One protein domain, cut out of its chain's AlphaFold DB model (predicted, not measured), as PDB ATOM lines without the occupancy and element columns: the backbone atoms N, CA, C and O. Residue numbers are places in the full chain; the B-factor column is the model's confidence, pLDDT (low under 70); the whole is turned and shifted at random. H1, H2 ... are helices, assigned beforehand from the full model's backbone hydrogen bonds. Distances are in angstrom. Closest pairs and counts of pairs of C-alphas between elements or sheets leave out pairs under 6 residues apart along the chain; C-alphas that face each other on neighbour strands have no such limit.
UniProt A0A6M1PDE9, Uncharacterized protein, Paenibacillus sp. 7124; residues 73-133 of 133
ATOM      1  N   TYR A  73     -38.311  -3.879  35.702       53.56
ATOM      2  CA  TYR A  73     -38.013  -3.128  36.927       53.56
ATOM      3  C   TYR A  73     -36.808  -3.740  37.660       53.56
ATOM      4  O   TYR A  73     -36.975  -4.469  38.633       53.56
ATOM      5  N   VAL A  74     -35.592  -3.504  37.159       63.78
ATOM      6  CA  VAL A  74     -34.355  -4.031  37.754       63.78
ATOM      7  C   VAL A  74     -33.424  -2.875  38.116       63.78
ATOM      8  O   VAL A  74     -33.058  -2.068  37.260       63.78
ATOM      9  N   SER A  75     -33.044  -2.792  39.393       72.62
ATOM     10  CA  SER A  75     -32.099  -1.792  39.899       72.62
ATOM     11  C   SER A  75     -30.675  -2.055  39.402       72.62
ATOM     12  O   SER A  75     -30.323  -3.177  39.036       72.62
ATOM     13  N   LEU A  76     -29.807  -1.037  39.431       76.81
ATOM     14  CA  LEU A  76     -28.398  -1.220  39.063       76.81
ATOM     15  C   LEU A  76     -27.697  -2.289  39.919       76.81
ATOM     16  O   LEU A  76     -26.859  -3.021  39.399       76.81
ATOM     17  N   GLU A  77     -28.033  -2.398  41.205       76.31
ATOM     18  CA  GLU A  77     -27.454  -3.428  42.076       76.31
ATOM     19  C   GLU A  77     -27.937  -4.826  41.685       76.31
ATOM     20  O   GLU A  77     -27.115  -5.720  41.510       76.31
ATOM     21  N   GLN A  78     -29.230  -4.992  41.400       75.69
ATOM     22  CA  GLN A  78     -29.755  -6.261  40.893       75.69
ATOM     23  C   GLN A  78     -29.127  -6.642  39.544       75.69
ATOM     24  O   GLN A  78     -28.807  -7.804  39.323       75.69
ATOM     25  N   LEU A  79     -28.893  -5.674  38.651       81.50
ATOM     26  CA  LEU A  79     -28.227  -5.919  37.365       81.50
ATOM     27  C   LEU A  79     -26.783  -6.408  37.529       81.50
ATOM     28  O   LEU A  79     -26.332  -7.234  36.740       81.50
ATOM     29  N   LYS A  80     -26.051  -5.917  38.536       82.44
ATOM     30  CA  LYS A  80     -24.669  -6.352  38.815       82.44
ATOM     31  C   LYS A  80     -24.588  -7.785  39.338       82.44
ATOM     32  O   LYS A  80     -23.549  -8.419  39.183       82.44
ATOM     33  N   GLU A  81     -25.654  -8.276  39.963       87.62
ATOM     34  CA  GLU A  81     -25.749  -9.652  40.468       87.62
ATOM     35  C   GLU A  81     -26.150 -10.659  39.378       87.62
ATOM     36  O   GLU A  81     -26.066 -11.871  39.582       87.62
ATOM     37  N   MET A  82     -26.580 -10.174  38.211       87.00
ATOM     38  CA  MET A  82     -26.996 -11.006  37.086       87.00
ATOM     39  C   MET A  82     -25.825 -11.387  36.181       87.00
ATOM     40  O   MET A  82     -24.813 -10.698  36.073       87.00
ATOM     41  N   GLU A  83     -26.007 -12.490  35.457       91.56
ATOM     42  CA  GLU A  83     -25.162 -12.808  34.310       91.56
ATOM     43  C   GLU A  83     -25.322 -11.711  33.242       91.56
ATOM     44  O   GLU A  83     -26.417 -11.185  33.034       91.56
ATOM     45  N   LEU A  84     -24.214 -11.317  32.610       90.19
ATOM     46  CA  LEU A  84     -24.136 -10.096  31.804       90.19
ATOM     47  C   LEU A  84     -25.141 -10.080  30.651       90.19
ATOM     48  O   LEU A  84     -25.764  -9.044  30.413       90.19
ATOM     49  N   GLN A  85     -25.307 -11.200  29.942       89.75
ATOM     50  CA  GLN A  85     -26.269 -11.267  28.846       89.75
ATOM     51  C   GLN A  85     -27.684 -10.997  29.368       89.75
ATOM     52  O   GLN A  85     -28.374 -10.123  28.844       89.75
ATOM     53  N   ARG A  86     -28.069 -11.655  30.466       85.75
ATOM     54  CA  ARG A  86     -29.361 -11.426  31.125       85.75
ATOM     55  C   ARG A  86     -29.526  -9.986  31.617       85.75
ATOM     56  O   ARG A  86     -30.602  -9.419  31.475       85.75
ATOM     57  N   ALA A  87     -28.479  -9.375  32.170       88.06
ATOM     58  CA  ALA A  87     -28.528  -7.982  32.617       88.06
ATOM     59  C   ALA A  87     -28.801  -7.016  31.449       88.06
ATOM     60  O   ALA A  87     -29.587  -6.077  31.579       88.06
ATOM     61  N   LEU A  88     -28.184  -7.261  30.289       88.25
ATOM     62  CA  LEU A  88     -28.409  -6.468  29.082       88.25
ATOM     63  C   LEU A  88     -29.798  -6.716  28.482       88.25
ATOM     64  O   LEU A  88     -30.447  -5.756  28.080       88.25
ATOM     65  N   GLU A  89     -30.294  -7.954  28.493       85.88
ATOM     66  CA  GLU A  89     -31.675  -8.290  28.104       85.88
ATOM     67  C   GLU A  89     -32.714  -7.659  29.046       85.88
ATOM     68  O   GLU A  89     -33.815  -7.311  28.625       85.88
ATOM     69  N   CYS A  90     -32.376  -7.453  30.322       79.44
ATOM     70  CA  CYS A  90     -33.223  -6.693  31.242       79.44
ATOM     71  C   CYS A  90     -33.204  -5.182  30.953       79.44
ATOM     72  O   CYS A  90     -34.182  -4.487  31.247       79.44
ATOM     73  N   LEU A  91     -32.111  -4.658  30.393       80.00
ATOM     74  CA  LEU A  91     -31.983  -3.246  30.030       80.00
ATOM     75  C   LEU A  91     -32.624  -2.923  28.678       80.00
ATOM     76  O   LEU A  91     -33.205  -1.851  28.513       80.00
ATOM     77  N   PHE A  92     -32.478  -3.804  27.692       83.81
ATOM     78  CA  PHE A  92     -32.810  -3.548  26.295       83.81
ATOM     79  C   PHE A  92     -33.855  -4.546  25.795       83.81
ATOM     80  O   PHE A  92     -33.811  -5.726  26.094       83.81
ATOM     81  N   VAL A  93     -34.809  -4.054  25.004       70.19
ATOM     82  CA  VAL A  93     -35.981  -4.824  24.535       70.19
ATOM     83  C   VAL A  93     -35.601  -5.909  23.526       70.19
ATOM     84  O   VAL A  93     -36.377  -6.821  23.257       70.19
ATOM     85  N   GLU A  94     -34.434  -5.768  22.907       74.25
ATOM     86  CA  GLU A  94     -33.974  -6.653  21.851       74.25
ATOM     87  C   GLU A  94     -33.235  -7.877  22.412       74.25
ATOM     88  O   GLU A  94     -32.527  -7.763  23.413       74.25
ATOM     89  N   PRO A  95     -33.351  -9.048  21.760       75.56
ATOM     90  CA  PRO A  95     -32.563 -10.215  22.125       75.56
ATOM     91  C   PRO A  95     -31.066  -9.926  21.994       75.56
ATOM     92  O   PRO A  95     -30.595  -9.512  20.928       75.56
ATOM     93  N   ILE A  96     -30.302 -10.208  23.046       86.75
ATOM     94  CA  ILE A  96     -28.857  -9.996  23.039       86.75
ATOM     95  C   ILE A  96     -28.174 -11.215  22.421       86.75
ATOM     96  O   ILE A  96     -27.916 -12.230  23.061       86.75
ATOM     97  N   ASN A  97     -27.885 -11.117  21.126       87.12
ATOM     98  CA  ASN A  97     -27.146 -12.147  20.402       87.12
ATOM     99  C   ASN A  97     -25.621 -12.019  20.604       87.12
ATOM    100  O   ASN A  97     -25.111 -11.064  21.192       87.12
ATOM    101  N   HIS A  98     -24.861 -12.981  20.072       87.69
ATOM    102  CA  HIS A  98     -23.396 -12.970  20.164       87.69
ATOM    103  C   HIS A  98     -22.735 -11.723  19.560       87.69
ATOM    104  O   HIS A  98     -21.725 -11.270  20.092       87.69
ATOM    105  N   GLY A  99     -23.291 -11.149  18.489       88.94
ATOM    106  CA  GLY A  99     -22.761  -9.926  17.880       88.94
ATOM    107  C   GLY A  99     -22.923  -8.716  18.799       88.94
ATOM    108  O   GLY A  99     -21.964  -7.988  19.040       88.94
ATOM    109  N   ALA A 100     -24.108  -8.554  19.389       89.50
ATOM    110  CA  ALA A 100     -24.376  -7.523  20.387       89.50
ATOM    111  C   ALA A 100     -23.443  -7.656  21.603       89.50
ATOM    112  O   ALA A 100     -22.860  -6.667  22.052       89.50
ATOM    113  N   MET A 101     -23.218  -8.887  22.081       93.06
ATOM    114  CA  MET A 101     -22.265  -9.112  23.166       93.06
ATOM    115  C   MET A 101     -20.823  -8.789  22.790       93.06
ATOM    116  O   MET A 101     -20.073  -8.265  23.612       93.06
ATOM    117  N   PHE A 102     -20.416  -9.124  21.570       92.81
ATOM    118  CA  PHE A 102     -19.088  -8.787  21.082       92.81
ATOM    119  C   PHE A 102     -18.892  -7.265  21.063       92.81
ATOM    120  O   PHE A 102     -17.940  -6.772  21.661       92.81
ATOM    121  N   HIS A 103     -19.838  -6.512  20.497       91.94
ATOM    122  CA  HIS A 103     -19.768  -5.048  20.463       91.94
ATOM    123  C   HIS A 103     -19.753  -4.404  21.851       91.94
ATOM    124  O   HIS A 103     -19.013  -3.447  22.058       91.94
ATOM    125  N   PHE A 104     -20.514  -4.940  22.808       93.56
ATOM    126  CA  PHE A 104     -20.450  -4.481  24.195       93.56
ATOM    127  C   PHE A 104     -19.054  -4.673  24.807       93.56
ATOM    128  O   PHE A 104     -18.548  -3.792  25.494       93.56
ATOM    129  N   LYS A 105     -18.421  -5.827  24.568       92.62
ATOM    130  CA  LYS A 105     -17.083  -6.109  25.108       92.62
ATOM    131  C   LYS A 105     -16.014  -5.222  24.469       92.62
ATOM    132  O   LYS A 105     -15.136  -4.744  25.178       92.62
ATOM    133  N   GLU A 106     -16.118  -4.977  23.164       94.12
ATOM    134  CA  GLU A 106     -15.169  -4.143  22.417       94.12
ATOM    135  C   GLU A 106     -15.312  -2.645  22.713       94.12
ATOM    136  O   GLU A 106     -14.328  -1.913  22.644       94.12
ATOM    137  N   SER A 107     -16.513  -2.168  23.055       91.69
ATOM    138  CA  SER A 107     -16.721  -0.745  23.360       91.69
ATOM    139  C   SER A 107     -16.072  -0.310  24.676       91.69
ATOM    140  O   SER A 107     -15.852   0.878  24.886       91.69
ATOM    141  N   GLY A 108     -15.801  -1.251  25.590       90.62
ATOM    142  CA  GLY A 108     -15.377  -0.937  26.956       90.62
ATOM    143  C   GLY A 108     -16.472  -0.278  27.805       90.62
ATOM    144  O   GLY A 108     -16.194   0.191  28.912       90.62
ATOM    145  N   ALA A 109     -17.716  -0.243  27.313       92.69
ATOM    146  CA  ALA A 109     -18.842   0.332  28.030       92.69
ATOM    147  C   ALA A 109     -19.106  -0.430  29.334       92.69
ATOM    148  O   ALA A 109     -19.069  -1.659  29.397       92.69
ATOM    149  N   SER A 110     -19.436   0.306  30.395       92.44
ATOM    150  CA  SER A 110     -19.856  -0.309  31.656       92.44
ATOM    151  C   SER A 110     -21.373  -0.481  31.709       92.44
ATOM    152  O   SER A 110     -22.131   0.351  31.206       92.44
ATOM    153  N   LEU A 111     -21.831  -1.520  32.413       89.69
ATOM    154  CA  LEU A 111     -23.257  -1.749  32.662       89.69
ATOM    155  C   LEU A 111     -23.919  -0.550  33.363       89.69
ATOM    156  O   LEU A 111     -25.040  -0.180  33.032       89.69
ATOM    157  N   ARG A 112     -23.190   0.118  34.270       89.19
ATOM    158  CA  ARG A 112     -23.636   1.364  34.908       89.19
ATOM    159  C   ARG A 112     -23.900   2.466  33.885       89.19
ATOM    160  O   ARG A 112     -24.933   3.124  33.956       89.19
ATOM    161  N   ARG A 113     -22.979   2.669  32.941       88.88
ATOM    162  CA  ARG A 113     -23.112   3.722  31.933       88.88
ATOM    163  C   ARG A 113     -24.298   3.460  31.008       88.88
ATOM    164  O   ARG A 113     -25.068   4.374  30.731       88.88
ATOM    165  N   LEU A 114     -24.477   2.209  30.589       89.69
ATOM    166  CA  LEU A 114     -25.644   1.806  29.805       89.69
ATOM    167  C   LEU A 114     -26.947   1.982  30.580       89.69
ATOM    168  O   LEU A 114     -27.927   2.449  30.005       89.69
ATOM    169  N   TYR A 115     -26.947   1.673  31.878       85.94
ATOM    170  CA  TYR A 115     -28.089   1.920  32.750       85.94
ATOM    171  C   TYR A 115     -28.432   3.409  32.752       85.94
ATOM    172  O   TYR A 115     -29.539   3.763  32.368       85.94
ATOM    173  N   GLU A 116     -27.481   4.292  33.062       80.50
ATOM    174  CA  GLU A 116     -27.688   5.749  33.069       80.50
ATOM    175  C   GLU A 116     -28.197   6.288  31.719       80.50
ATOM    176  O   GLU A 116     -29.116   7.108  31.685       80.50
ATOM    177  N   LEU A 117     -27.652   5.802  30.599       82.44
ATOM    178  CA  LEU A 117     -28.109   6.184  29.259       82.44
ATOM    179  C   LEU A 117     -29.537   5.715  28.981       82.44
ATOM    180  O   LEU A 117     -30.330   6.474  28.425       82.44
ATOM    181  N   LYS A 118     -29.878   4.490  29.386       80.62
ATOM    182  CA  LYS A 118     -31.228   3.946  29.246       80.62
ATOM    183  C   LYS A 118     -32.228   4.679  30.142       80.62
ATOM    184  O   LYS A 118     -33.356   4.907  29.716       80.62
ATOM    185  N   GLN A 119     -31.799   5.106  31.331       73.56
ATOM    186  CA  GLN A 119     -32.588   5.959  32.221       73.56
ATOM    187  C   GLN A 119     -32.873   7.327  31.590       73.56
ATOM    188  O   GLN A 119     -34.002   7.807  31.643       73.56
ATOM    189  N   ALA A 120     -31.864   7.939  30.968       72.44
ATOM    190  CA  ALA A 120     -32.010   9.230  30.299       72.44
ATOM    191  C   ALA A 120     -32.841   9.139  29.008       72.44
ATOM    192  O   ALA A 120     -33.591  10.061  28.687       72.44
ATOM    193  N   ASN A 121     -32.712   8.040  28.258       74.38
ATOM    194  CA  ASN A 121     -33.500   7.784  27.059       74.38
ATOM    195  C   ASN A 121     -33.883   6.296  26.927       74.38
ATOM    196  O   ASN A 121     -33.152   5.490  26.341       74.38
ATOM    197  N   PRO A 122     -35.094   5.936  27.366       72.06
ATOM    198  CA  PRO A 122     -35.595   4.567  27.308       72.06
ATOM    199  C   PRO A 122     -35.777   4.000  25.910       72.06
ATOM    200  O   PRO A 122     -35.905   2.787  25.741       72.06
ATOM    201  N   LYS A 123     -35.800   4.854  24.887       75.81
ATOM    202  CA  LYS A 123     -35.930   4.407  23.499       75.81
ATOM    203  C   LYS A 123     -34.620   3.872  22.934       75.81
ATOM    204  O   LYS A 123     -34.658   3.309  21.848       75.81
ATOM    205  N   TYR A 124     -33.493   4.034  23.635       80.69
ATOM    206  CA  TYR A 124     -32.221   3.514  23.152       80.69
ATOM    207  C   TYR A 124     -32.233   1.996  23.044       80.69
ATOM    208  O   TYR A 124     -32.526   1.287  24.011       80.69
ATOM    209  N   TYR A 125     -31.865   1.517  21.864       85.50
ATOM    210  CA  TYR A 125     -31.411   0.151  21.665       85.50
ATOM    211  C   TYR A 125     -29.981   0.014  22.193       85.50
ATOM    212  O   TYR A 125     -29.315   1.024  22.462       85.50
ATOM    213  N   LEU A 126     -29.499  -1.214  22.376       88.50
ATOM    214  CA  LEU A 126     -28.162  -1.437  22.924       88.50
ATOM    215  C   LEU A 126     -27.108  -0.769  22.040       88.50
ATOM    216  O   LEU A 126     -26.238  -0.076  22.553       88.50
ATOM    217  N   MET A 127     -27.216  -0.919  20.720       89.69
ATOM    218  CA  MET A 127     -26.257  -0.321  19.786       89.69
ATOM    219  C   MET A 127     -26.249   1.209  19.851       89.69
ATOM    220  O   MET A 127     -25.177   1.806  19.817       89.69
ATOM    221  N   ASP A 128     -27.414   1.841  20.014       88.50
ATOM    222  CA  ASP A 128     -27.491   3.291  20.199       88.50
ATOM    223  C   ASP A 128     -26.817   3.705  21.502       88.50
ATOM    224  O   ASP A 128     -25.992   4.614  21.512       88.50
ATOM    225  N   ALA A 129     -27.121   3.006  22.599       88.88
ATOM    226  CA  ALA A 129     -26.513   3.285  23.891       88.88
ATOM    227  C   ALA A 129     -24.987   3.103  23.847       88.88
ATOM    228  O   ALA A 129     -24.265   3.932  24.392       88.88
ATOM    229  N   LEU A 130     -24.494   2.080  23.146       90.88
ATOM    230  CA  LEU A 130     -23.065   1.810  22.973       90.88
ATOM    231  C   LEU A 130     -22.317   2.907  22.206       90.88
ATOM    232  O   LEU A 130     -21.132   3.091  22.455       90.88
ATOM    233  N   MET A 131     -22.974   3.660  21.318       89.56
ATOM    234  CA  MET A 131     -22.338   4.801  20.640       89.56
ATOM    235  C   MET A 131     -22.070   5.993  21.576       89.56
ATOM    236  O   MET A 131     -21.251   6.851  21.250       89.56
ATOM    237  N   TYR A 132     -22.771   6.069  22.712       84.00
ATOM    238  CA  TYR A 132     -22.707   7.183  23.671       84.00
ATOM    239  C   TYR A 132     -22.154   6.780  25.052       84.00
ATOM    240  O   TYR A 132     -22.131   7.610  25.979       84.00
ATOM    241  N   ALA A 133     -21.779   5.508  25.207       80.62
ATOM    242  CA  ALA A 133     -21.292   4.903  26.443       80.62
ATOM    243  C   ALA A 133     -19.771   4.977  26.540       80.62
ATOM    244  O   ALA A 133     -19.316   5.317  27.657       80.62
TER     245      ALA A 133
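This is residues 73 to 133 of the 133 residues of an uncharacterized protein of Paenibacillus sp. 7124 (UniProt A0A6M1PDE9). Five short helices fold into a small rounded body of two crossed parts: H1, H2 and H4 run roughly along one line with their centres at the corners of a triangle, and H3 and H5, side by side, make a second layer over the H2 and H4 side of it, away from H1. H5 crosses H4 at nearly a right angle, and H3 comes close to H2 in the same crosswise way. The printed part has 61 residues with five named helices, H1 to H5 along the chain, and no named strand; the class is all helix. It is compact, with a radius of gyration of the C-alphas of 10.3 A and spans of 24 by 23 by 20 A.

H4, residues 111 to 120, is the hub, touching three other helices. It touches H5, residues 126 to 131, about perpendicular at 86 degrees; the closest C-alphas are those of Leu 114 and Ala 129, 6.2 A apart. H5 touches H3, residues 98 to 107, at a shallow tilt of 25 degrees, the same way, with the C-alphas of Ser 107 and Leu 130 closest at 6.9 A. H4 and H2, residues 84 to 91, only just touch, with 3 pairs of C-alphas within 8 A; the closest are those of Leu 91 and Tyr 115 at 7.0 A, and the tilt is a shallow 8 degrees, the same way. H2 and H1, residues 76 to 81, form a helical hairpin: they only just touch, with 3 pairs within 8 A, and the C-alphas of Leu 79 and Ala 87 are closest at 5.2 A. Their tilt is a shallow 28 degrees, opposite ways. H1 and H4 also only just touch, with 3 such pairs, Leu 76 and Arg 112 closest at 6.8 A between C-alphas. H2 is close to but not clearly touching H3, about perpendicular at 88 degrees; the closest C-alphas are those of Gln 85 and Met 101, 7.3 A apart. H1 is apart from H3 and H5. In H1, H2, H3, H4 and H5 every O i to N i+4 pair is within hydrogen-bond range.

H3, His 98 to Ser 107, measures 14.3 A from first to last C-alpha, and H4, Leu 111 to Ala 120, measures 14.2 A. H2, Leu 84 to Leu 91, measures 10.6 A, H1, Leu 76 to Glu 81, 8.9 A, and H5, Leu 126 to Met 131, 8.8 A. C-alpha 76, where H1 begins, is at (-28.398, -1.220, 39.063); C-alpha 111 is at (-23.257, -1.749, 32.662); C-alpha 131, where H5 ends, is at (-22.338, 4.801, 20.640).

The two C-alphas farthest apart are those of Tyr 73 and Glu 106, 27.1 A. The printed part has no cut and ends at Ala 133, the chain's last residue. The links H1 to H2, H3 to H4 and H4 to H5 are tight, and H2 to H3 is short. The mean pLDDT of the printed part is 84.1; residues 73 to 74 are under 70.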